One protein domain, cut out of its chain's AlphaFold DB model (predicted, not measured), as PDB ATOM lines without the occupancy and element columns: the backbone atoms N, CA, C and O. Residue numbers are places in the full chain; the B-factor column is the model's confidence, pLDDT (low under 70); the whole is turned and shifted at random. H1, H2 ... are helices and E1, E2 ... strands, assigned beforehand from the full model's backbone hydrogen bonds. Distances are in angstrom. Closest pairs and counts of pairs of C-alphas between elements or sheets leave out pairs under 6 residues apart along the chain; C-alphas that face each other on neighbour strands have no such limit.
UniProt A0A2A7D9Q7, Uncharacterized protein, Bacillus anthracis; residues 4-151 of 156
ATOM      1  N   LYS A   4       1.320  22.158  32.419       92.56
ATOM      2  CA  LYS A   4       0.952  22.492  31.038       92.56
ATOM      3  C   LYS A   4       1.334  23.922  30.642       92.56
ATOM      4  O   LYS A   4       1.840  24.140  29.548       92.56
ATOM      5  N   GLU A   5       1.112  24.891  31.531       94.19
ATOM      6  CA  GLU A   5       1.502  26.291  31.303       94.19
ATOM      7  C   GLU A   5       3.023  26.420  31.178       94.19
ATOM      8  O   GLU A   5       3.506  27.038  30.234       94.19
ATOM      9  N   TYR A   6       3.767  25.783  32.090       94.94
ATOM     10  CA  TYR A   6       5.229  25.788  32.077       94.94
ATOM     11  C   TYR A   6       5.799  25.179  30.795       94.94
ATOM     12  O   TYR A   6       6.665  25.784  30.164       94.94
ATOM     13  N   MET A   7       5.289  24.010  30.393       94.19
ATOM     14  CA  MET A   7       5.726  23.321  29.179       94.19
ATOM     15  C   MET A   7       5.436  24.157  27.934       94.19
ATOM     16  O   MET A   7       6.330  24.359  27.124       94.19
ATOM     17  N   ASN A   8       4.236  24.731  27.814       93.88
ATOM     18  CA  ASN A   8       3.884  25.561  26.661       93.88
ATOM     19  C   ASN A   8       4.740  26.831  26.544       93.88
ATOM     20  O   ASN A   8       5.001  27.284  25.434       93.88
ATOM     21  N   GLN A   9       5.150  27.418  27.670       95.00
ATOM     22  CA  GLN A   9       5.973  28.628  27.684       95.00
ATOM     23  C   GLN A   9       7.462  28.337  27.465       95.00
ATOM     24  O   GLN A   9       8.134  29.100  26.779       95.00
ATOM     25  N   THR A  10       7.975  27.253  28.051       93.12
ATOM     26  CA  THR A  10       9.424  26.983  28.130       93.12
ATOM     27  C   THR A  10       9.895  25.997  27.063       93.12
ATOM     28  O   THR A  10      10.995  26.136  26.535       93.12
ATOM     29  N   PHE A  11       9.056  25.017  26.726       92.44
ATOM     30  CA  PHE A  11       9.349  23.933  25.786       92.44
ATOM     31  C   PHE A  11       8.178  23.738  24.801       92.44
ATOM     32  O   PHE A  11       7.565  22.665  24.765       92.44
ATOM     33  N   PRO A  12       7.802  24.780  24.033       92.44
ATOM     34  CA  PRO A  12       6.649  24.728  23.140       92.44
ATOM     35  C   PRO A  12       6.751  23.563  22.149       92.44
ATOM     36  O   PRO A  12       7.736  23.429  21.430       92.44
ATOM     37  N   GLY A  13       5.708  22.731  22.105       90.38
ATOM     38  CA  GLY A  13       5.633  21.563  21.221       90.38
ATOM     39  C   GLY A  13       6.288  20.288  21.767       90.38
ATOM     40  O   GLY A  13       6.109  19.231  21.169       90.38
ATOM     41  N   VAL A  14       6.988  20.344  22.906       92.88
ATOM     42  CA  VAL A  14       7.587  19.152  23.525       92.88
ATOM     43  C   VAL A  14       6.536  18.359  24.290       92.88
ATOM     44  O   VAL A  14       5.872  18.871  25.193       92.88
ATOM     45  N   THR A  15       6.450  17.069  23.980       92.50
ATOM     46  CA  THR A  15       5.620  16.110  24.710       92.50
ATOM     47  C   THR A  15       6.495  15.287  25.652       92.50
ATOM     48  O   THR A  15       7.509  14.719  25.247       92.50
ATOM     49  N   LEU A  16       6.098  15.195  26.925       93.00
ATOM     50  CA  LEU A  16       6.800  14.406  27.942       93.00
ATOM     51  C   LEU A  16       6.570  12.903  27.716       93.00
ATOM     52  O   LEU A  16       5.727  12.314  28.378       93.00
ATOM     53  N   VAL A  17       7.288  12.287  26.780       91.19
ATOM     54  CA  VAL A  17       7.284  10.837  26.491       91.19
ATOM     55  C   VAL A  17       8.717  10.293  26.494       91.19
ATOM     56  O   VAL A  17       9.659  11.092  26.452       91.19
ATOM     57  N   PRO A  18       8.926   8.961  26.551       87.75
ATOM     58  CA  PRO A  18      10.246   8.374  26.335       87.75
ATOM     59  C   PRO A  18      10.933   8.948  25.092       87.75
ATOM     60  O   PRO A  18      10.283   9.343  24.126       87.75
ATOM     61  N   HIS A  19      12.262   9.025  25.135       84.19
ATOM     62  CA  HIS A  19      13.072   9.638  24.076       84.19
ATOM     63  C   HIS A  19      12.795  11.136  23.827       84.19
ATOM     64  O   HIS A  19      13.084  11.655  22.747       84.19
ATOM     65  N   ILE A  20      12.315  11.856  24.852       88.81
ATOM     66  CA  ILE A  20      12.030  13.304  24.815       88.81
ATOM     67  C   ILE A  20      13.154  14.145  24.205       88.81
ATOM     68  O   ILE A  20      12.885  15.144  23.542       88.81
ATOM     69  N   TYR A  21      14.412  13.738  24.389       87.00
ATOM     70  CA  TYR A  21      15.547  14.505  23.900       87.00
ATOM     71  C   TYR A  21      15.496  14.696  22.380       87.00
ATOM     72  O   TYR A  21      15.856  15.773  21.937       87.00
ATOM     73  N   PHE A  22      14.988  13.755  21.572       88.94
ATOM     74  CA  PHE A  22      14.897  13.954  20.114       88.94
ATOM     75  C   PHE A  22      13.917  15.052  19.688       88.94
ATOM     76  O   PHE A  22      14.047  15.566  18.580       88.94
ATOM     77  N   GLN A  23      12.963  15.423  20.544       90.62
ATOM     78  CA  GLN A  23      11.945  16.429  20.229       90.62
ATOM     79  C   GLN A  23      12.463  17.867  20.354       90.62
ATOM     80  O   GLN A  23      11.786  18.795  19.921       90.62
ATOM     81  N   TRP A  24      13.640  18.072  20.955       88.25
ATOM     82  CA  TRP A  24      14.188  19.403  21.195       88.25
ATOM     83  C   TRP A  24      15.539  19.594  20.505       88.25
ATOM     84  O   TRP A  24      16.397  18.704  20.493       88.25
ATOM     85  N   GLU A  25      15.741  20.771  19.913       86.44
ATOM     86  CA  GLU A  25      16.973  21.095  19.189       86.44
ATOM     87  C   GLU A  25      18.172  21.152  20.147       86.44
ATOM     88  O   GLU A  25      19.171  20.460  19.952       86.44
ATOM     89  N   ASN A  26      18.022  21.897  21.245       87.06
ATOM     90  CA  ASN A  26      19.056  22.075  22.262       87.06
ATOM     91  C   ASN A  26      19.001  20.952  23.298       87.06
ATOM     92  O   ASN A  26      18.406  21.100  24.366       87.06
ATOM     93  N   ARG A  27      19.614  19.812  22.978       86.69
ATOM     94  CA  ARG A  27      19.571  18.601  23.808       86.69
ATOM     95  C   ARG A  27      20.951  18.093  24.198       86.69
ATOM     96  O   ARG A  27      21.913  18.223  23.446       86.69
ATOM     97  N   LEU A  28      21.002  17.407  25.335       85.44
ATOM     98  CA  LEU A  28      22.159  16.643  25.780       85.44
ATOM     99  C   LEU A  28      21.705  15.227  26.134       85.44
ATOM    100  O   LEU A  28      20.739  15.052  26.873       85.44
ATOM    101  N   HIS A  29      22.379  14.220  25.582       87.75
ATOM    102  CA  HIS A  29      22.068  12.815  25.828       87.75
ATOM    103  C   HIS A  29      23.307  12.099  26.358       87.75
ATOM    104  O   HIS A  29      24.357  12.097  25.712       87.75
ATOM    105  N   PHE A  30      23.167  11.476  27.525       87.25
ATOM    106  CA  PHE A  30      24.227  10.706  28.155       87.25
ATOM    107  C   PHE A  30      23.936   9.217  28.040       87.25
ATOM    108  O   PHE A  30      22.900   8.733  28.483       87.25
ATOM    109  N   HIS A  31      24.894   8.474  27.497       88.44
ATOM    110  CA  HIS A  31      24.841   7.019  27.496       88.44
ATOM    111  C   HIS A  31      25.553   6.504  28.755       88.44
ATOM    112  O   HIS A  31      26.754   6.230  28.735       88.44
ATOM    113  N   PHE A  32      24.829   6.403  29.872       90.62
ATOM    114  CA  PHE A  32      25.424   6.025  31.159       90.62
ATOM    115  C   PHE A  32      25.828   4.554  31.261       90.62
ATOM    116  O   PHE A  32      26.749   4.247  32.008       90.62
ATOM    117  N   GLY A  33      25.227   3.659  30.479       88.31
ATOM    118  CA  GLY A  33      25.600   2.239  30.412       88.31
ATOM    119  C   GLY A  33      26.808   1.930  29.518       88.31
ATOM    120  O   GLY A  33      27.085   0.771  29.233       88.31
ATOM    121  N   LYS A  34      27.523   2.949  29.021       89.25
ATOM    122  CA  LYS A  34      28.439   2.782  27.885       89.25
ATOM    123  C   LYS A  34      29.547   1.793  28.234       89.25
ATOM    124  O   LYS A  34      30.215   1.942  29.257       89.25
ATOM    125  N   GLY A  35      29.762   0.829  27.340       91.25
ATOM    126  CA  GLY A  35      30.792  -0.198  27.490       91.25
ATOM    127  C   GLY A  35      30.415  -1.347  28.427       91.25
ATOM    128  O   GLY A  35      31.290  -2.141  28.754       91.25
ATOM    129  N   LYS A  36      29.153  -1.439  28.861       92.50
ATOM    130  CA  LYS A  36      28.615  -2.576  29.613       92.50
ATOM    131  C   LYS A  36      27.284  -3.018  29.005       92.50
ATOM    132  O   LYS A  36      26.512  -2.182  28.546       92.50
ATOM    133  N   ASP A  37      27.040  -4.321  29.025       91.50
ATOM    134  CA  ASP A  37      25.751  -4.913  28.669       91.50
ATOM    135  C   ASP A  37      24.903  -5.093  29.943       91.50
ATOM    136  O   ASP A  37      25.488  -5.378  30.996       91.50
ATOM    137  N   PRO A  38      23.570  -4.891  29.899       91.38
ATOM    138  CA  PRO A  38      22.688  -5.169  31.035       91.38
ATOM    139  C   PRO A  38      22.679  -6.643  31.466       91.38
ATOM    140  O   PRO A  38      22.321  -6.919  32.612       91.38
ATOM    141  N   PHE A  39      23.108  -7.566  30.606       93.00
ATOM    142  CA  PHE A  39      23.262  -8.988  30.894       93.00
ATOM    143  C   PHE A  39      24.738  -9.398  30.932       93.00
ATOM    144  O   PHE A  39      25.614  -8.779  30.321       93.00
ATOM    145  N   VAL A  40      25.040 -10.450  31.683       91.75
ATOM    146  CA  VAL A  40      26.369 -11.066  31.683       91.75
ATOM    147  C   VAL A  40      26.540 -11.879  30.396       91.75
ATOM    148  O   VAL A  40      25.638 -12.606  29.979       91.75
ATOM    149  N   GLU A  41      27.705 -11.757  29.750       90.25
ATOM    150  CA  GLU A  41      27.956 -12.351  28.432       90.25
ATOM    151  C   GLU A  41      27.630 -13.856  28.420       90.25
ATOM    152  O   GLU A  41      28.175 -14.626  29.211       90.25
ATOM    153  N   ARG A  42      26.780 -14.276  27.471       88.75
ATOM    154  CA  ARG A  42      26.356 -15.679  27.268       88.75
ATOM    155  C   ARG A  42      25.540 -16.274  28.422       88.75
ATOM    156  O   ARG A  42      25.492 -17.495  28.558       88.75
ATOM    157  N   THR A  43      24.895 -15.436  29.224       90.25
ATOM    158  CA  THR A  43      23.982 -15.856  30.293       90.25
ATOM    159  C   THR A  43      22.727 -14.986  30.284       90.25
ATOM    160  O   THR A  43      22.737 -13.901  29.707       90.25
ATOM    161  N   ASP A  44      21.680 -15.440  30.971       86.38
ATOM    162  CA  ASP A  44      20.483 -14.632  31.245       86.38
ATOM    163  C   ASP A  44      20.606 -13.854  32.573       86.38
ATOM    164  O   ASP A  44      19.647 -13.235  33.037       86.38
ATOM    165  N   ASP A  45      21.785 -13.889  33.206       90.31
ATOM    166  CA  ASP A  45      22.029 -13.213  34.472       90.31
ATOM    167  C   ASP A  45      22.190 -11.706  34.261       90.31
ATOM    168  O   ASP A  45      22.862 -11.231  33.342       90.31
ATOM    169  N   VAL A  46      21.601 -10.937  35.171       91.69
ATOM    170  CA  VAL A  46      21.697  -9.478  35.186       91.69
ATOM    171  C   VAL A  46      23.118  -9.048  35.557       91.69
ATOM    172  O   VAL A  46      23.679  -9.461  36.573       91.69
ATOM    173  N   ASN A  47      23.677  -8.125  34.782       93.50
ATOM    174  CA  ASN A  47      24.958  -7.507  35.076       93.50
ATOM    175  C   ASN A  47      24.813  -6.364  36.094       93.50
ATOM    176  O   ASN A  47      24.575  -5.207  35.742       93.50
ATOM    177  N   MET A  48      25.032  -6.647  37.377       92.50
ATOM    178  CA  MET A  48      24.939  -5.618  38.422       92.50
ATOM    179  C   MET A  48      25.979  -4.491  38.297       92.50
ATOM    180  O   MET A  48      25.751  -3.396  38.822       92.50
ATOM    181  N   GLU A  49      27.095  -4.693  37.589       94.25
ATOM    182  CA  GLU A  49      28.059  -3.614  37.336       94.25
ATOM    183  C   GLU A  49      27.496  -2.555  36.384       94.25
ATOM    184  O   GLU A  49      27.776  -1.365  36.552       94.25
ATOM    185  N   TYR A  50      26.683  -2.971  35.406       94.69
ATOM    186  CA  TYR A  50      25.966  -2.064  34.509       94.69
ATOM    187  C   TYR A  50      25.034  -1.151  35.314       94.69
ATOM    188  O   TYR A  50      25.141   0.074  35.247       94.69
ATOM    189  N   PHE A  51      24.197  -1.740  36.167       93.94
ATOM    190  CA  PHE A  51      23.253  -1.005  37.007       93.94
ATOM    191  C   PHE A  51      23.942  -0.112  38.047       93.94
ATOM    192  O   PHE A  51      23.572   1.049  38.220       93.94
ATOM    193  N   THR A  52      25.015  -0.591  38.680       93.75
ATOM    194  CA  THR A  52      25.812   0.219  39.619       93.75
ATOM    195  C   THR A  52      26.409   1.451  38.936       93.75
ATOM    196  O   THR A  52      26.410   2.548  39.508       93.75
ATOM    197  N   GLN A  53      26.875   1.298  37.693       95.00
ATOM    198  CA  GLN A  53      27.353   2.412  36.881       95.00
ATOM    199  C   GLN A  53      26.217   3.400  36.569       95.00
ATOM    200  O   GLN A  53      26.398   4.607  36.755       95.00
ATOM    201  N   LEU A  54      25.035   2.907  36.175       94.00
ATOM    202  CA  LEU A  54      23.858   3.745  35.933       94.00
ATOM    203  C   LEU A  54      23.469   4.563  37.169       94.00
ATOM    204  O   LEU A  54      23.239   5.767  37.045       94.00
ATOM    205  N   TYR A  55      23.434   3.960  38.359       94.50
ATOM    206  CA  TYR A  55      23.072   4.672  39.594       94.50
ATOM    207  C   TYR A  55      24.073   5.751  39.937       94.50
ATOM    208  O   TYR A  55      23.685   6.859  40.303       94.50
ATOM    209  N   THR A  56      25.354   5.440  39.781       94.75
ATOM    210  CA  THR A  56      26.438   6.365  40.093       94.75
ATOM    211  C   THR A  56      26.375   7.603  39.200       94.75
ATOM    212  O   THR A  56      26.404   8.725  39.702       94.75
ATOM    213  N   TYR A  57      26.221   7.427  37.887       95.25
ATOM    214  CA  TYR A  57      26.184   8.567  36.971       95.25
ATOM    215  C   TYR A  57      24.877   9.353  37.031       95.25
ATOM    216  O   TYR A  57      24.925  10.582  37.023       95.25
ATOM    217  N   ASN A  58      23.725   8.690  37.179       93.69
ATOM    218  CA  ASN A  58      22.463   9.398  37.403       93.69
ATOM    219  C   ASN A  58      22.493  10.209  38.708       93.69
ATOM    220  O   ASN A  58      22.000  11.334  38.733       93.69
ATOM    221  N   LYS A  59      23.103   9.671  39.776       95.00
ATOM    222  CA  LYS A  59      23.301  10.394  41.038       95.00
ATOM    223  C   LYS A  59      24.101  11.674  40.825       95.00
ATOM    224  O   LYS A  59      23.644  12.733  41.241       95.00
ATOM    225  N   TYR A  60      25.275  11.572  40.201       95.50
ATOM    226  CA  TYR A  60      26.125  12.741  39.973       95.50
ATOM    227  C   TYR A  60      25.438  13.770  39.081       95.50
ATOM    228  O   TYR A  60      25.440  14.945  39.420       95.50
ATOM    229  N   LEU A  61      24.762  13.335  38.015       94.12
ATOM    230  CA  LEU A  61      24.023  14.253  37.154       94.12
ATOM    231  C   LEU A  61      22.904  14.979  37.918       94.12
ATOM    232  O   LEU A  61      22.727  16.180  37.750       94.12
ATOM    233  N   PHE A  62      22.151  14.267  38.760       94.38
ATOM    234  CA  PHE A  62      21.097  14.882  39.563       94.38
ATOM    235  C   PHE A  62      21.660  15.931  40.533       94.38
ATOM    236  O   PHE A  62      21.098  17.017  40.645       94.38
ATOM    237  N   GLU A  63      22.765  15.613  41.210       95.25
ATOM    238  CA  GLU A  63      23.429  16.504  42.173       95.25
ATOM    239  C   GLU A  63      24.126  17.705  41.505       95.25
ATOM    240  O   GLU A  63      24.203  18.763  42.126       95.25
ATOM    241  N   ASP A  64      24.580  17.571  40.254       95.25
ATOM    242  CA  ASP A  64      25.173  18.667  39.473       95.25
ATOM    243  C   ASP A  64      24.115  19.612  38.878       95.25
ATOM    244  O   ASP A  64      24.362  20.813  38.754       95.25
ATOM    245  N   ILE A  65      22.945  19.091  38.486       94.19
ATOM    246  CA  ILE A  65      21.871  19.896  37.878       94.19
ATOM    247  C   ILE A  65      21.034  20.615  38.940       94.19
ATOM    248  O   ILE A  65      20.644  21.760  38.717       94.19
ATOM    249  N   PHE A  66      20.721  19.949  40.055       96.56
ATOM    250  CA  PHE A  66      19.761  20.454  41.035       96.56
ATOM    251  C   PHE A  66      20.410  20.791  42.377       96.56
ATOM    252  O   PHE A  66      20.933  19.930  43.088       96.56
ATOM    253  N   SER A  67      20.239  22.040  42.797       97.19
ATOM    254  CA  SER A  67      20.389  22.441  44.193       97.19
ATOM    255  C   SER A  67      19.217  21.924  45.031       97.19
ATOM    256  O   SER A  67      18.114  21.677  44.542       97.19
ATOM    257  N   LYS A  68      19.424  21.776  46.342       95.94
ATOM    258  CA  LYS A  68      18.410  21.232  47.267       95.94
ATOM    259  C   LYS A  68      17.120  22.054  47.300       95.94
ATOM    260  O   LYS A  68      16.047  21.492  47.548       95.94
ATOM    261  N   GLU A  69      17.240  23.357  47.086       96.88
ATOM    262  CA  GLU A  69      16.175  24.354  47.131       96.88
ATOM    263  C   GLU A  69      15.515  24.585  45.765       96.88
ATOM    264  O   GLU A  69      14.536  25.329  45.686       96.88
ATOM    265  N   ASP A  70      15.997  23.934  44.702       97.44
ATOM    266  CA  ASP A  70      15.409  24.082  43.376       97.44
ATOM    267  C   ASP A  70      13.996  23.503  43.352       97.44
ATOM    268  O   ASP A  70      13.744  22.367  43.770       97.44
ATOM    269  N   GLY A  71      13.059  24.311  42.856       95.19
ATOM    270  CA  GLY A  71      11.700  23.876  42.577       95.19
ATOM    271  C   GLY A  71      11.676  23.023  41.313       95.19
ATOM    272  O   GLY A  71      12.044  23.493  40.241       95.19
ATOM    273  N   VAL A  72      11.204  21.786  41.431       95.12
ATOM    274  CA  VAL A  72      11.172  20.815  40.336       95.12
ATOM    275  C   VAL A  72       9.757  20.313  40.077       95.12
ATOM    276  O   VAL A  72       8.956  20.134  41.001       95.12
ATOM    277  N   PHE A  73       9.463  20.051  38.804       95.06
ATOM    278  CA  PHE A  73       8.317  19.247  38.397       95.06
ATOM    279  C   PHE A  73       8.743  17.782  38.315       95.06
ATOM    280  O   PHE A  73       9.524  17.411  37.443       95.06
ATOM    281  N   LEU A  74       8.200  16.944  39.197       94.19
ATOM    282  CA  LEU A  74       8.288  15.494  39.069       94.19
ATOM    283  C   LEU A  74       7.067  14.993  38.292       94.19
ATOM    284  O   LEU A  74       5.929  15.205  38.728       94.19
ATOM    285  N   VAL A  75       7.305  14.364  37.139       94.44
ATOM    286  CA  VAL A  75       6.255  13.921  36.212       94.44
ATOM    287  C   VAL A  75       6.380  12.428  35.923       94.44
ATOM    288  O   VAL A  75       7.472  11.919  35.693       94.44
ATOM    289  N   THR A  76       5.250  11.723  35.918       92.50
ATOM    290  CA  THR A  76       5.166  10.293  35.615       92.50
ATOM    291  C   THR A  76       3.930  10.048  34.780       92.50
ATOM    292  O   THR A  76       2.825  10.434  35.161       92.50
ATOM    293  N   ASN A  77       4.122   9.381  33.652       92.88
ATOM    294  CA  ASN A  77       3.033   8.904  32.824       92.88
ATOM    295  C   ASN A  77       2.745   7.450  33.170       92.88
ATOM    296  O   ASN A  77       3.662   6.645  33.277       92.88
ATOM    297  N   VAL A  78       1.467   7.114  33.306       89.94
ATOM    298  CA  VAL A  78       1.019   5.727  33.408       89.94
ATOM    299  C   VAL A  78       0.071   5.440  32.260       89.94
ATOM    300  O   VAL A  78      -1.002   6.039  32.165       89.94
ATOM    301  N   TYR A  79       0.467   4.509  31.403       89.44
ATOM    302  CA  TYR A  79      -0.306   4.089  30.242       89.44
ATOM    303  C   TYR A  79      -1.301   3.003  30.646       89.44
ATOM    304  O   TYR A  79      -0.938   2.022  31.299       89.44
ATOM    305  N   ARG A  80      -2.586   3.191  30.329       86.62
ATOM    306  CA  ARG A  80      -3.650   2.255  30.715       86.62
ATOM    307  C   ARG A  80      -4.703   2.111  29.638       86.62
ATOM    308  O   ARG A  80      -5.070   3.084  28.991       86.62
ATOM    309  N   PHE A  81      -5.268   0.915  29.552       87.19
ATOM    310  CA  PHE A  81      -6.458   0.660  28.751       87.19
ATOM    311  C   PHE A  81      -7.634   1.532  29.227       87.19
ATOM    312  O   PHE A  81      -7.903   1.618  30.434       87.19
ATOM    313  N   LYS A  82      -8.367   2.141  28.290       82.19
ATOM    314  CA  LYS A  82      -9.616   2.878  28.509       82.19
ATOM    315  C   LYS A  82     -10.717   1.884  28.896       82.19
ATOM    316  O   LYS A  82     -11.578   1.532  28.101       82.19
ATOM    317  N   LYS A  83     -10.702   1.362  30.123       66.06
ATOM    318  CA  LYS A  83     -11.835   0.570  30.619       66.06
ATOM    319  C   LYS A  83     -13.035   1.503  30.792       66.06
ATOM    320  O   LYS A  83     -12.987   2.384  31.647       66.06
ATOM    321  N   GLU A  84     -14.119   1.256  30.054       54.56
ATOM    322  CA  GLU A  84     -15.356   2.060  30.066       54.56
ATOM    323  C   GLU A  84     -16.004   2.241  31.457       54.56
ATOM    324  O   GLU A  84     -16.889   3.071  31.605       54.56
ATOM    325  N   ASN A  85     -15.589   1.510  32.501       48.06
ATOM    326  CA  ASN A  85     -16.276   1.503  33.798       48.06
ATOM    327  C   ASN A  85     -15.362   1.231  35.007       48.06
ATOM    328  O   ASN A  85     -15.673   0.400  35.866       48.06
ATOM    329  N   VAL A  86     -14.226   1.920  35.139       52.09
ATOM    330  CA  VAL A  86     -13.470   1.867  36.404       52.09
ATOM    331  C   VAL A  86     -14.118   2.826  37.408       52.09
ATOM    332  O   VAL A  86     -13.729   3.982  37.524       52.09
ATOM    333  N   LYS A  87     -15.111   2.324  38.157       48.09
ATOM    334  CA  LYS A  87     -15.853   3.067  39.201       48.09
ATOM    335  C   LYS A  87     -14.964   3.707  40.278       48.09
ATOM    336  O   LYS A  87     -15.425   4.587  40.989       48.09
ATOM    337  N   ASN A  88     -13.711   3.270  40.390       49.69
ATOM    338  CA  ASN A  88     -12.682   3.863  41.232       49.69
ATOM    339  C   ASN A  88     -11.353   3.766  40.485       49.69
ATOM    340  O   ASN A  88     -10.776   2.672  40.503       49.69
ATOM    341  N   PRO A  89     -10.850   4.820  39.810       54.75
ATOM    342  CA  PRO A  89      -9.469   4.805  39.344       54.75
ATOM    343  C   PRO A  89      -8.619   4.479  40.572       54.75
ATOM    344  O   PRO A  89      -8.598   5.251  41.532       54.75
ATOM    345  N   GLN A  90      -8.043   3.270  40.618       54.59
ATOM    346  CA  GLN A  90      -7.180   2.856  41.724       54.59
ATOM    347  C   GLN A  90      -6.206   4.003  41.952       54.59
ATOM    348  O   GLN A  90      -5.568   4.427  40.992       54.59
ATOM    349  N   LYS A  91      -6.136   4.538  43.177       59.62
ATOM    350  CA  LYS A  91      -5.168   5.583  43.514       59.62
ATOM    351  C   LYS A  91      -3.781   5.026  43.218       59.62
ATOM    352  O   LYS A  91      -3.253   4.243  44.005       59.62
ATOM    353  N   ILE A  92      -3.233   5.370  42.055       67.06
ATOM    354  CA  ILE A  92      -1.909   4.922  41.652       67.06
ATOM    355  C   ILE A  92      -0.954   5.727  42.498       67.06
ATOM    356  O   ILE A  92      -0.846   6.945  42.365       67.06
ATOM    357  N   ASN A  93      -0.313   5.045  43.432       71.88
ATOM    358  CA  ASN A  93       0.551   5.707  44.376       71.88
ATOM    359  C   ASN A  93       1.962   5.866  43.801       71.88
ATOM    360  O   ASN A  93       2.908   5.266  44.301       71.88
ATOM    361  N   VAL A  94       2.076   6.649  42.723       78.50
ATOM    362  CA  VAL A  94       3.306   6.774  41.921       78.50
ATOM    363  C   VAL A  94       4.502   7.312  42.717       78.50
ATOM    364  O   VAL A  94       5.637   6.970  42.412       78.50
ATOM    365  N   TYR A  95       4.273   8.111  43.768       81.12
ATOM    366  CA  TYR A  95       5.344   8.876  44.425       81.12
ATOM    367  C   TYR A  95       5.539   8.626  45.921       81.12
ATOM    368  O   TYR A  95       6.540   9.071  46.479       81.12
ATOM    369  N   ASN A  96       4.642   7.924  46.613       77.06
ATOM    370  CA  ASN A  96       4.694   7.856  48.084       77.06
ATOM    371  C   ASN A  96       5.938   7.147  48.638       77.06
ATOM    372  O   ASN A  96       6.372   7.455  49.745       77.06
ATOM    373  N   SER A  97       6.552   6.245  47.871       83.00
ATOM    374  CA  SER A  97       7.836   5.640  48.248       83.00
ATOM    375  C   SER A  97       9.015   6.602  48.051       83.00
ATOM    376  O   SER A  97       9.998   6.531  48.795       83.00
ATOM    377  N   PHE A  98       8.887   7.549  47.115       90.81
ATOM    378  CA  PHE A  98       9.964   8.405  46.610       90.81
ATOM    379  C   PHE A  98       9.926   9.842  47.135       90.81
ATOM    380  O   PHE A  98      10.919  10.549  47.021       90.81
ATOM    381  N   ILE A  99       8.834  10.282  47.758       92.81
ATOM    382  CA  ILE A  99       8.717  11.623  48.339       92.81
ATOM    383  C   ILE A  99       8.856  11.552  49.860       92.81
ATOM    384  O   ILE A  99       8.257  10.709  50.528       92.81
ATOM    385  N   LYS A 100       9.690  12.427  50.432       91.12
ATOM    386  CA  LYS A 100       9.990  12.446  51.875       91.12
ATOM    387  C   LYS A 100       8.821  12.976  52.706       91.12
ATOM    388  O   LYS A 100       8.540  12.444  53.777       91.12
ATOM    389  N   LYS A 101       8.143  14.018  52.219       89.31
ATOM    390  CA  LYS A 101       7.051  14.701  52.928       89.31
ATOM    391  C   LYS A 101       5.697  14.197  52.443       89.31
ATOM    392  O   LYS A 101       5.309  14.459  51.309       89.31
ATOM    393  N   ARG A 102       4.943  13.530  53.320       83.62
ATOM    394  CA  ARG A 102       3.614  12.985  52.981       83.62
ATOM    395  C   ARG A 102       2.606  14.058  52.574       83.62
ATOM    396  O   ARG A 102       1.778  13.798  51.708       83.62
ATOM    397  N   ASP A 103       2.713  15.265  53.124       86.88
ATOM    398  CA  ASP A 103       1.788  16.364  52.818       86.88
ATOM    399  C   ASP A 103       1.903  16.859  51.369       86.88
ATOM    400  O   ASP A 103       0.979  17.470  50.832       86.88
ATOM    401  N   LEU A 104       3.010  16.555  50.681       86.81
ATOM    402  CA  LEU A 104       3.142  16.855  49.255       86.81
ATOM    403  C   LEU A 104       2.198  16.010  48.394       86.81
ATOM    404  O   LEU A 104       1.848  16.441  47.298       86.81
ATOM    405  N   ASN A 105       1.696  14.880  48.900       80.19
ATOM    406  CA  ASN A 105       0.698  14.076  48.194       80.19
ATOM    407  C   ASN A 105      -0.602  14.859  47.940       80.19
ATOM    408  O   ASN A 105      -1.284  14.584  46.959       80.19
ATOM    409  N   PHE A 106      -0.931  15.867  48.761       83.06
ATOM    410  CA  PHE A 106      -2.090  16.743  48.527       83.06
ATOM    411  C   PHE A 106      -1.881  17.729  47.368       83.06
ATOM    412  O   PHE A 106      -2.843  18.314  46.878       83.06
ATOM    413  N   LYS A 107      -0.632  17.923  46.929       88.44
ATOM    414  CA  LYS A 107      -0.275  18.759  45.774       88.44
ATOM    415  C   LYS A 107      -0.161  17.957  44.477       88.44
ATOM    416  O   LYS A 107       0.042  18.561  43.426       88.44
ATOM    417  N   LEU A 108      -0.268  16.628  44.554       89.81
ATOM    418  CA  LEU A 108      -0.225  15.749  43.395       89.81
ATOM    419  C   LEU A 108      -1.411  16.047  42.480       89.81
ATOM    420  O   LEU A 108      -2.566  16.007  42.904       89.81
ATOM    421  N   ARG A 109      -1.116  16.325  41.215       90.56
ATOM    422  CA  ARG A 109      -2.120  16.501  40.169       90.56
ATOM    423  C   ARG A 109      -2.115  15.293  39.254       90.56
ATOM    424  O   ARG A 109      -1.061  14.715  39.004       90.56
ATOM    425  N   GLN A 110      -3.291  14.952  38.748       90.06
ATOM    426  CA  GLN A 110      -3.476  13.931  37.731       90.06
ATOM    427  C   GLN A 110      -4.268  14.539  36.577       90.06
ATOM    428  O   GLN A 110      -5.338  15.108  36.796       90.06
ATOM    429  N   GLU A 111      -3.757  14.377  35.364       90.31
ATOM    430  CA  GLU A 111      -4.458  14.688  34.123       90.31
ATOM    431  C   GLU A 111      -4.615  13.408  33.298       90.31
ATOM    432  O   GLU A 111      -3.742  12.536  33.306       90.31
ATOM    433  N   THR A 112      -5.740  13.282  32.595       90.81
ATOM    434  CA  THR A 112      -5.958  12.199  31.631       90.81
ATOM    435  C   THR A 112      -5.739  12.757  30.235       90.81
ATOM    436  O   THR A 112      -6.482  13.632  29.794       90.81
ATOM    437  N   LEU A 113      -4.724  12.244  29.549       91.50
ATOM    438  CA  LEU A 113      -4.382  12.585  28.174       91.50
ATOM    439  C   LEU A 113      -4.747  11.415  27.242       91.50
ATOM    440  O   LEU A 113      -4.861  10.270  27.707       91.50
ATOM    441  N   PRO A 114      -4.901  11.665  25.928       91.75
ATOM    442  CA  PRO A 114      -4.878  10.599  24.930       91.75
ATOM    443  C   PRO A 114      -3.622   9.728  25.065       91.75
ATOM    444  O   PRO A 114      -2.642  10.100  25.725       91.75
ATOM    445  N   PHE A 115      -3.645   8.545  24.455       92.12
ATOM    446  CA  PHE A 115      -2.413   7.784  24.296       92.12
ATOM    447  C   PHE A 115      -1.414   8.618  23.486       92.12
ATOM    448  O   PHE A 115      -1.785   9.229  22.488       92.12
ATOM    449  N   LEU A 116      -0.182   8.727  23.985       88.88
ATOM    450  CA  LEU A 116       0.814   9.665  23.451       88.88
ATOM    451  C   LEU A 116       1.714   9.042  22.375       88.88
ATOM    452  O   LEU A 116       2.632   9.706  21.904       88.88
ATOM    453  N   PHE A 117       1.474   7.780  22.020       88.38
ATOM    454  CA  PHE A 117       2.218   7.069  20.988       88.38
ATOM    455  C   PHE A 117       1.336   6.851  19.762       88.38
ATOM    456  O   PHE A 117       0.125   6.656  19.884       88.38
ATOM    457  N   GLU A 118       1.966   6.879  18.592       85.50
ATOM    458  CA  GLU A 118       1.341   6.487  17.333       85.50
ATOM    459  C   GLU A 118       1.266   4.958  17.290       85.50
ATOM    460  O   GLU A 118       2.276   4.286  17.095       85.50
ATOM    461  N   ASP A 119       0.074   4.418  17.536       88.12
ATOM    462  CA  ASP A 119      -0.195   2.982  17.603       88.12
ATOM    463  C   ASP A 119      -1.595   2.698  17.033       88.12
ATOM    464  O   ASP A 119      -2.512   3.506  17.209       88.12
ATOM    465  N   GLU A 120      -1.773   1.567  16.346       86.31
ATOM    466  CA  GLU A 120      -3.065   1.166  15.763       86.31
ATOM    467  C   GLU A 120      -4.154   0.990  16.833       86.31
ATOM    468  O   GLU A 120      -5.336   1.228  16.578       86.31
ATOM    469  N   GLU A 121      -3.758   0.641  18.058       86.56
ATOM    470  CA  GLU A 121      -4.627   0.494  19.217       86.56
ATOM    471  C   GLU A 121      -4.644   1.739  20.119       86.56
ATOM    472  O   GLU A 121      -5.200   1.685  21.217       86.56
ATOM    473  N   ALA A 122      -4.088   2.885  19.702       86.88
ATOM    474  CA  ALA A 122      -3.994   4.090  20.539       86.88
ATOM    475  C   ALA A 122      -5.342   4.525  21.146       86.88
ATOM    476  O   ALA A 122      -5.414   4.990  22.288       86.88
ATOM    477  N   ASP A 123      -6.439   4.313  20.418       87.00
ATOM    478  CA  ASP A 123      -7.788   4.617  20.887       87.00
ATOM    479  C   ASP A 123      -8.268   3.731  22.037       87.00
ATOM    480  O   ASP A 123      -9.187   4.122  22.761       87.00
ATOM    481  N   LEU A 124      -7.622   2.593  22.268       89.75
ATOM    482  CA  LEU A 124      -7.882   1.710  23.394       89.75
ATOM    483  C   LEU A 124      -7.142   2.142  24.662       89.75
ATOM    484  O   LEU A 124      -7.488   1.668  25.744       89.75
ATOM    485  N   TYR A 125      -6.177   3.065  24.579       90.25
ATOM    486  CA  TYR A 125      -5.334   3.471  25.707       90.25
ATOM    487  C   TYR A 125      -5.457   4.958  26.057       90.25
ATOM    488  O   TYR A 125      -5.826   5.820  25.265       90.25
ATOM    489  N   CYS A 126      -5.149   5.286  27.304       91.25
ATOM    490  CA  CYS A 126      -5.020   6.651  27.788       91.25
ATOM    491  C   CYS A 126      -3.765   6.784  28.643       91.25
ATOM    492  O   CYS A 126      -3.232   5.797  29.162       91.25
ATOM    493  N   THR A 127      -3.317   8.024  28.809       92.00
ATOM    494  CA  THR A 127      -2.178   8.352  29.659       92.00
ATOM    495  C   THR A 127      -2.679   9.083  30.893       92.00
ATOM    496  O   THR A 127      -3.242  10.172  30.792       92.00
ATOM    497  N   TYR A 128      -2.458   8.514  32.076       91.88
ATOM    498  CA  TYR A 128      -2.584   9.257  33.326       91.88
ATOM    499  C   TYR A 128      -1.252   9.932  33.623       91.88
ATOM    500  O   TYR A 128      -0.290   9.270  34.007       91.88
ATOM    501  N   GLN A 129      -1.199  11.247  33.426       93.00
ATOM    502  CA  GLN A 129      -0.024  12.050  33.730       93.00
ATOM    503  C   GLN A 129      -0.140  12.612  35.143       93.00
ATOM    504  O   GLN A 129      -1.017  13.422  35.449       93.00
ATOM    505  N   PHE A 130       0.770  12.177  36.005       92.81
ATOM    506  CA  PHE A 130       0.905  12.660  37.367       92.81
ATOM    507  C   PHE A 130       1.978  13.734  37.423       92.81
ATOM    508  O   PHE A 130       3.097  13.503  36.973       92.81
ATOM    509  N   SER A 131       1.673  14.881  38.021       94.12
ATOM    510  CA  SER A 131       2.643  15.959  38.208       94.12
ATOM    511  C   SER A 131       2.659  16.467  39.644       94.12
ATOM    512  O   SER A 131       1.617  16.648  40.281       94.12
ATOM    513  N   LEU A 132       3.863  16.686  40.165       94.00
ATOM    514  CA  LEU A 132       4.096  17.221  41.498       94.00
ATOM    515  C   LEU A 132       5.156  18.317  41.433       94.00
ATOM    516  O   LEU A 132       6.262  18.084  40.957       94.00
ATOM    517  N   ILE A 133       4.828  19.492  41.970       94.19
ATOM    518  CA  ILE A 133       5.816  20.538  42.244       94.19
ATOM    519  C   ILE A 133       6.340  20.331  43.662       94.19
ATOM    520  O   ILE A 133       5.564  20.354  44.624       94.19
ATOM    521  N   CYS A 134       7.647  20.143  43.796       94.69
ATOM    522  CA  CYS A 134       8.332  19.980  45.078       94.69
ATOM    523  C   CYS A 134       9.758  20.532  45.000       94.69
ATOM    524  O   CYS A 134      10.184  20.965  43.933       94.69
ATOM    525  N   PHE A 135      10.486  20.553  46.116       96.38
ATOM    526  CA  PHE A 135      11.918  20.834  46.063       96.38
ATOM    527  C   PHE A 135      12.699  19.570  45.712       96.38
ATOM    528  O   PHE A 135      12.301  18.475  46.111       96.38
ATOM    529  N   ALA A 136      13.851  19.702  45.054       96.62
ATOM    530  CA  ALA A 136      14.731  18.560  44.793       96.62
ATOM    531  C   ALA A 136      15.091  17.806  46.092       96.62
ATOM    532  O   ALA A 136      15.118  16.574  46.133       96.62
ATOM    533  N   SER A 137      15.259  18.537  47.202       95.81
ATOM    534  CA  SER A 137      15.493  17.957  48.530       95.81
ATOM    535  C   SER A 137      14.331  17.124  49.083       95.81
ATOM    536  O   SER A 137      14.570  16.286  49.959       95.81
ATOM    537  N   ASP A 138      13.105  17.284  48.580       95.81
ATOM    538  CA  ASP A 138      11.941  16.483  48.976       95.81
ATOM    539  C   ASP A 138      11.926  15.095  48.319       95.81
ATOM    540  O   ASP A 138      11.221  14.199  48.795       95.81
ATOM    541  N   ILE A 139      12.727  14.889  47.269       95.44
ATOM    542  CA  ILE A 139      12.797  13.645  46.505       95.44
ATOM    543  C   ILE A 139      13.846  12.713  47.128       95.44
ATOM    544  O   ILE A 139      14.974  13.093  47.452       95.44
ATOM    545  N   LYS A 140      13.484  11.443  47.303       95.19
ATOM    546  CA  LYS A 140      14.417  10.334  47.522       95.19
ATOM    547  C   LYS A 140      14.918   9.875  46.152       95.19
ATOM    548  O   LYS A 140      14.501   8.836  45.645       95.19
ATOM    549  N   TYR A 141      15.766  10.696  45.538       94.19
ATOM    550  CA  TYR A 141      16.177  10.516  44.144       94.19
ATOM    551  C   TYR A 141      16.928   9.201  43.918       94.19
ATOM    552  O   TYR A 141      16.713   8.581  42.894       94.19
ATOM    553  N   MET A 142      17.720   8.712  44.881       94.19
ATOM    554  CA  MET A 142      18.409   7.420  44.743       94.19
ATOM    555  C   MET A 142      17.433   6.240  44.543       94.19
ATOM    556  O   MET A 142      17.519   5.593  43.501       94.19
ATOM    557  N   PRO A 143      16.457   5.989  45.444       93.44
ATOM    558  CA  PRO A 143      15.417   4.989  45.192       93.44
ATOM    559  C   PRO A 143      14.622   5.216  43.903       93.44
ATOM    560  O   PRO A 143      14.251   4.253  43.243       93.44
ATOM    561  N   LEU A 144      14.351   6.477  43.544       92.75
ATOM    562  CA  LEU A 144      13.625   6.806  42.316       92.75
ATOM    563  C   LEU A 144      14.430   6.435  41.061       92.75
ATOM    564  O   LEU A 144      13.885   5.825  40.150       92.75
ATOM    565  N   ILE A 145      15.722   6.768  41.034       92.25
ATOM    566  CA  ILE A 145      16.654   6.407  39.962       92.25
ATOM    567  C   ILE A 145      16.701   4.886  39.821       92.25
ATOM    568  O   ILE A 145      16.574   4.384  38.712       92.25
ATOM    569  N   GLN A 146      16.848   4.146  40.922       92.19
ATOM    570  CA  GLN A 146      16.877   2.681  40.879       92.19
ATOM    571  C   GLN A 146      15.582   2.114  40.293       92.19
ATOM    572  O   GLN A 146      15.633   1.375  39.317       92.19
ATOM    573  N   ALA A 147      14.428   2.539  40.816       89.88
ATOM    574  CA  ALA A 147      13.131   2.081  40.329       89.88
ATOM    575  C   ALA A 147      12.920   2.377  38.835       89.88
ATOM    576  O   ALA A 147      12.431   1.516  38.116       89.88
ATOM    577  N   ALA A 148      13.326   3.560  38.361       88.81
ATOM    578  CA  ALA A 148      13.214   3.928  36.950       88.81
ATOM    579  C   ALA A 148      14.125   3.087  36.038       88.81
ATOM    580  O   ALA A 148      13.735   2.744  34.932       88.81
ATOM    581  N   ASN A 149      15.333   2.732  36.488       88.31
ATOM    582  CA  ASN A 149      16.244   1.894  35.698       88.31
ATOM    583  C   ASN A 149      15.873   0.397  35.751       88.31
ATOM    584  O   ASN A 149      16.345  -0.365  34.915       88.31
ATOM    585  N   HIS A 150      15.047  -0.025  36.711       89.81
ATOM    586  CA  HIS A 150      14.558  -1.401  36.847       89.81
ATOM    587  C   HIS A 150      13.191  -1.643  36.186       89.81
ATOM    588  O   HIS A 150      12.671  -2.749  36.299       89.81
ATOM    589  N   GLU A 151      12.582  -0.647  35.533       85.06
ATOM    590  CA  GLU A 151      11.217  -0.764  34.987       85.06
ATOM    591  C   GLU A 151      11.058  -1.987  34.062       85.06
ATOM    592  O   GLU A 151      10.090  -2.736  34.198       85.06
TER     593      GLU A 151
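AT A GLANCE: This is residues 4 to 151 of the 156 residues of an uncharacterized protein of Bacillus anthracis (UniProt A0A2A7D9Q7). A narrow, strongly twisted sheet of three strands stands to one side of a crossed helix pair, the long H3 and the shorter H5. The short helices H1 and H2 are set off from the sheet, H4 grazes it, and residues 84 to 91 stick out. The 148 printed residues have five named helices and three named strands, in the order H1 H2 H3 E1 H4 E2 E3 H5; the sheet's order is E1 E3 E2, antiparallel. The class is mixed, with 72 residues in named elements, under half. The whole is only just compact, close to loose, with a radius of gyration of the C-alphas of 17.5 A and spans of 46 by 41 by 34 A.

IN THESE COORDINATES: E1, residues 71 to 81, runs 32.6 A from C-alpha 71 at (11.700, 23.876, 42.577). E3, residues 125 to 135, measures 31.8 A, and E2, residues 109 to 114, 16.6 A. H3, residues 48 to 65, measures 25.7 A. H5, residues 141 to 149, ends at C-alpha 149, (16.244, 1.894, 35.698). H1 is residues 4 to 10, H2 20 to 23 and H4 102 to 107.

HOW THE PARTS SIT: E1 and E3 are antiparallel at 163 degrees, with N 76 and O 130 3.0 A apart, within hydrogen-bond range. E2 and E3 form a hairpin, with N 111 and O 129 at 2.9 A, also within range. E1, H4 and E2 make a split strand-helix-strand unit, two strands running the same way with E3 between them, and a right-handed crossover. H4 only grazes the sheet with residues 104 to 107; C-alphas 107 and 132, the closest of H4 and E3, are 6.3 A apart. H3, with residues 51 to 59 alone, touches H5 at a steep tilt of 48 degrees, opposite ways; their closest C-alphas, Tyr 55 and Gln 146, are 6.6 A apart. H1, H2, H3 and H5 are not on the sheet; H2 is apart from H1 and H3. H1, H3 and H5 have every O i to N i+4 pair within hydrogen-bond range; H4 has 0 of 2, but 3 of 3 O i to N i+3 pairs, and H2 is too short for an i+4 pair.

THE WHOLE: The C-alphas farthest apart, Glu 5 and Arg 42, are 48.9 A apart. The printed part has no cut; the links H2 to H3 and E1 to H4 are long. Residues 83 to 92 have pLDDT under 70.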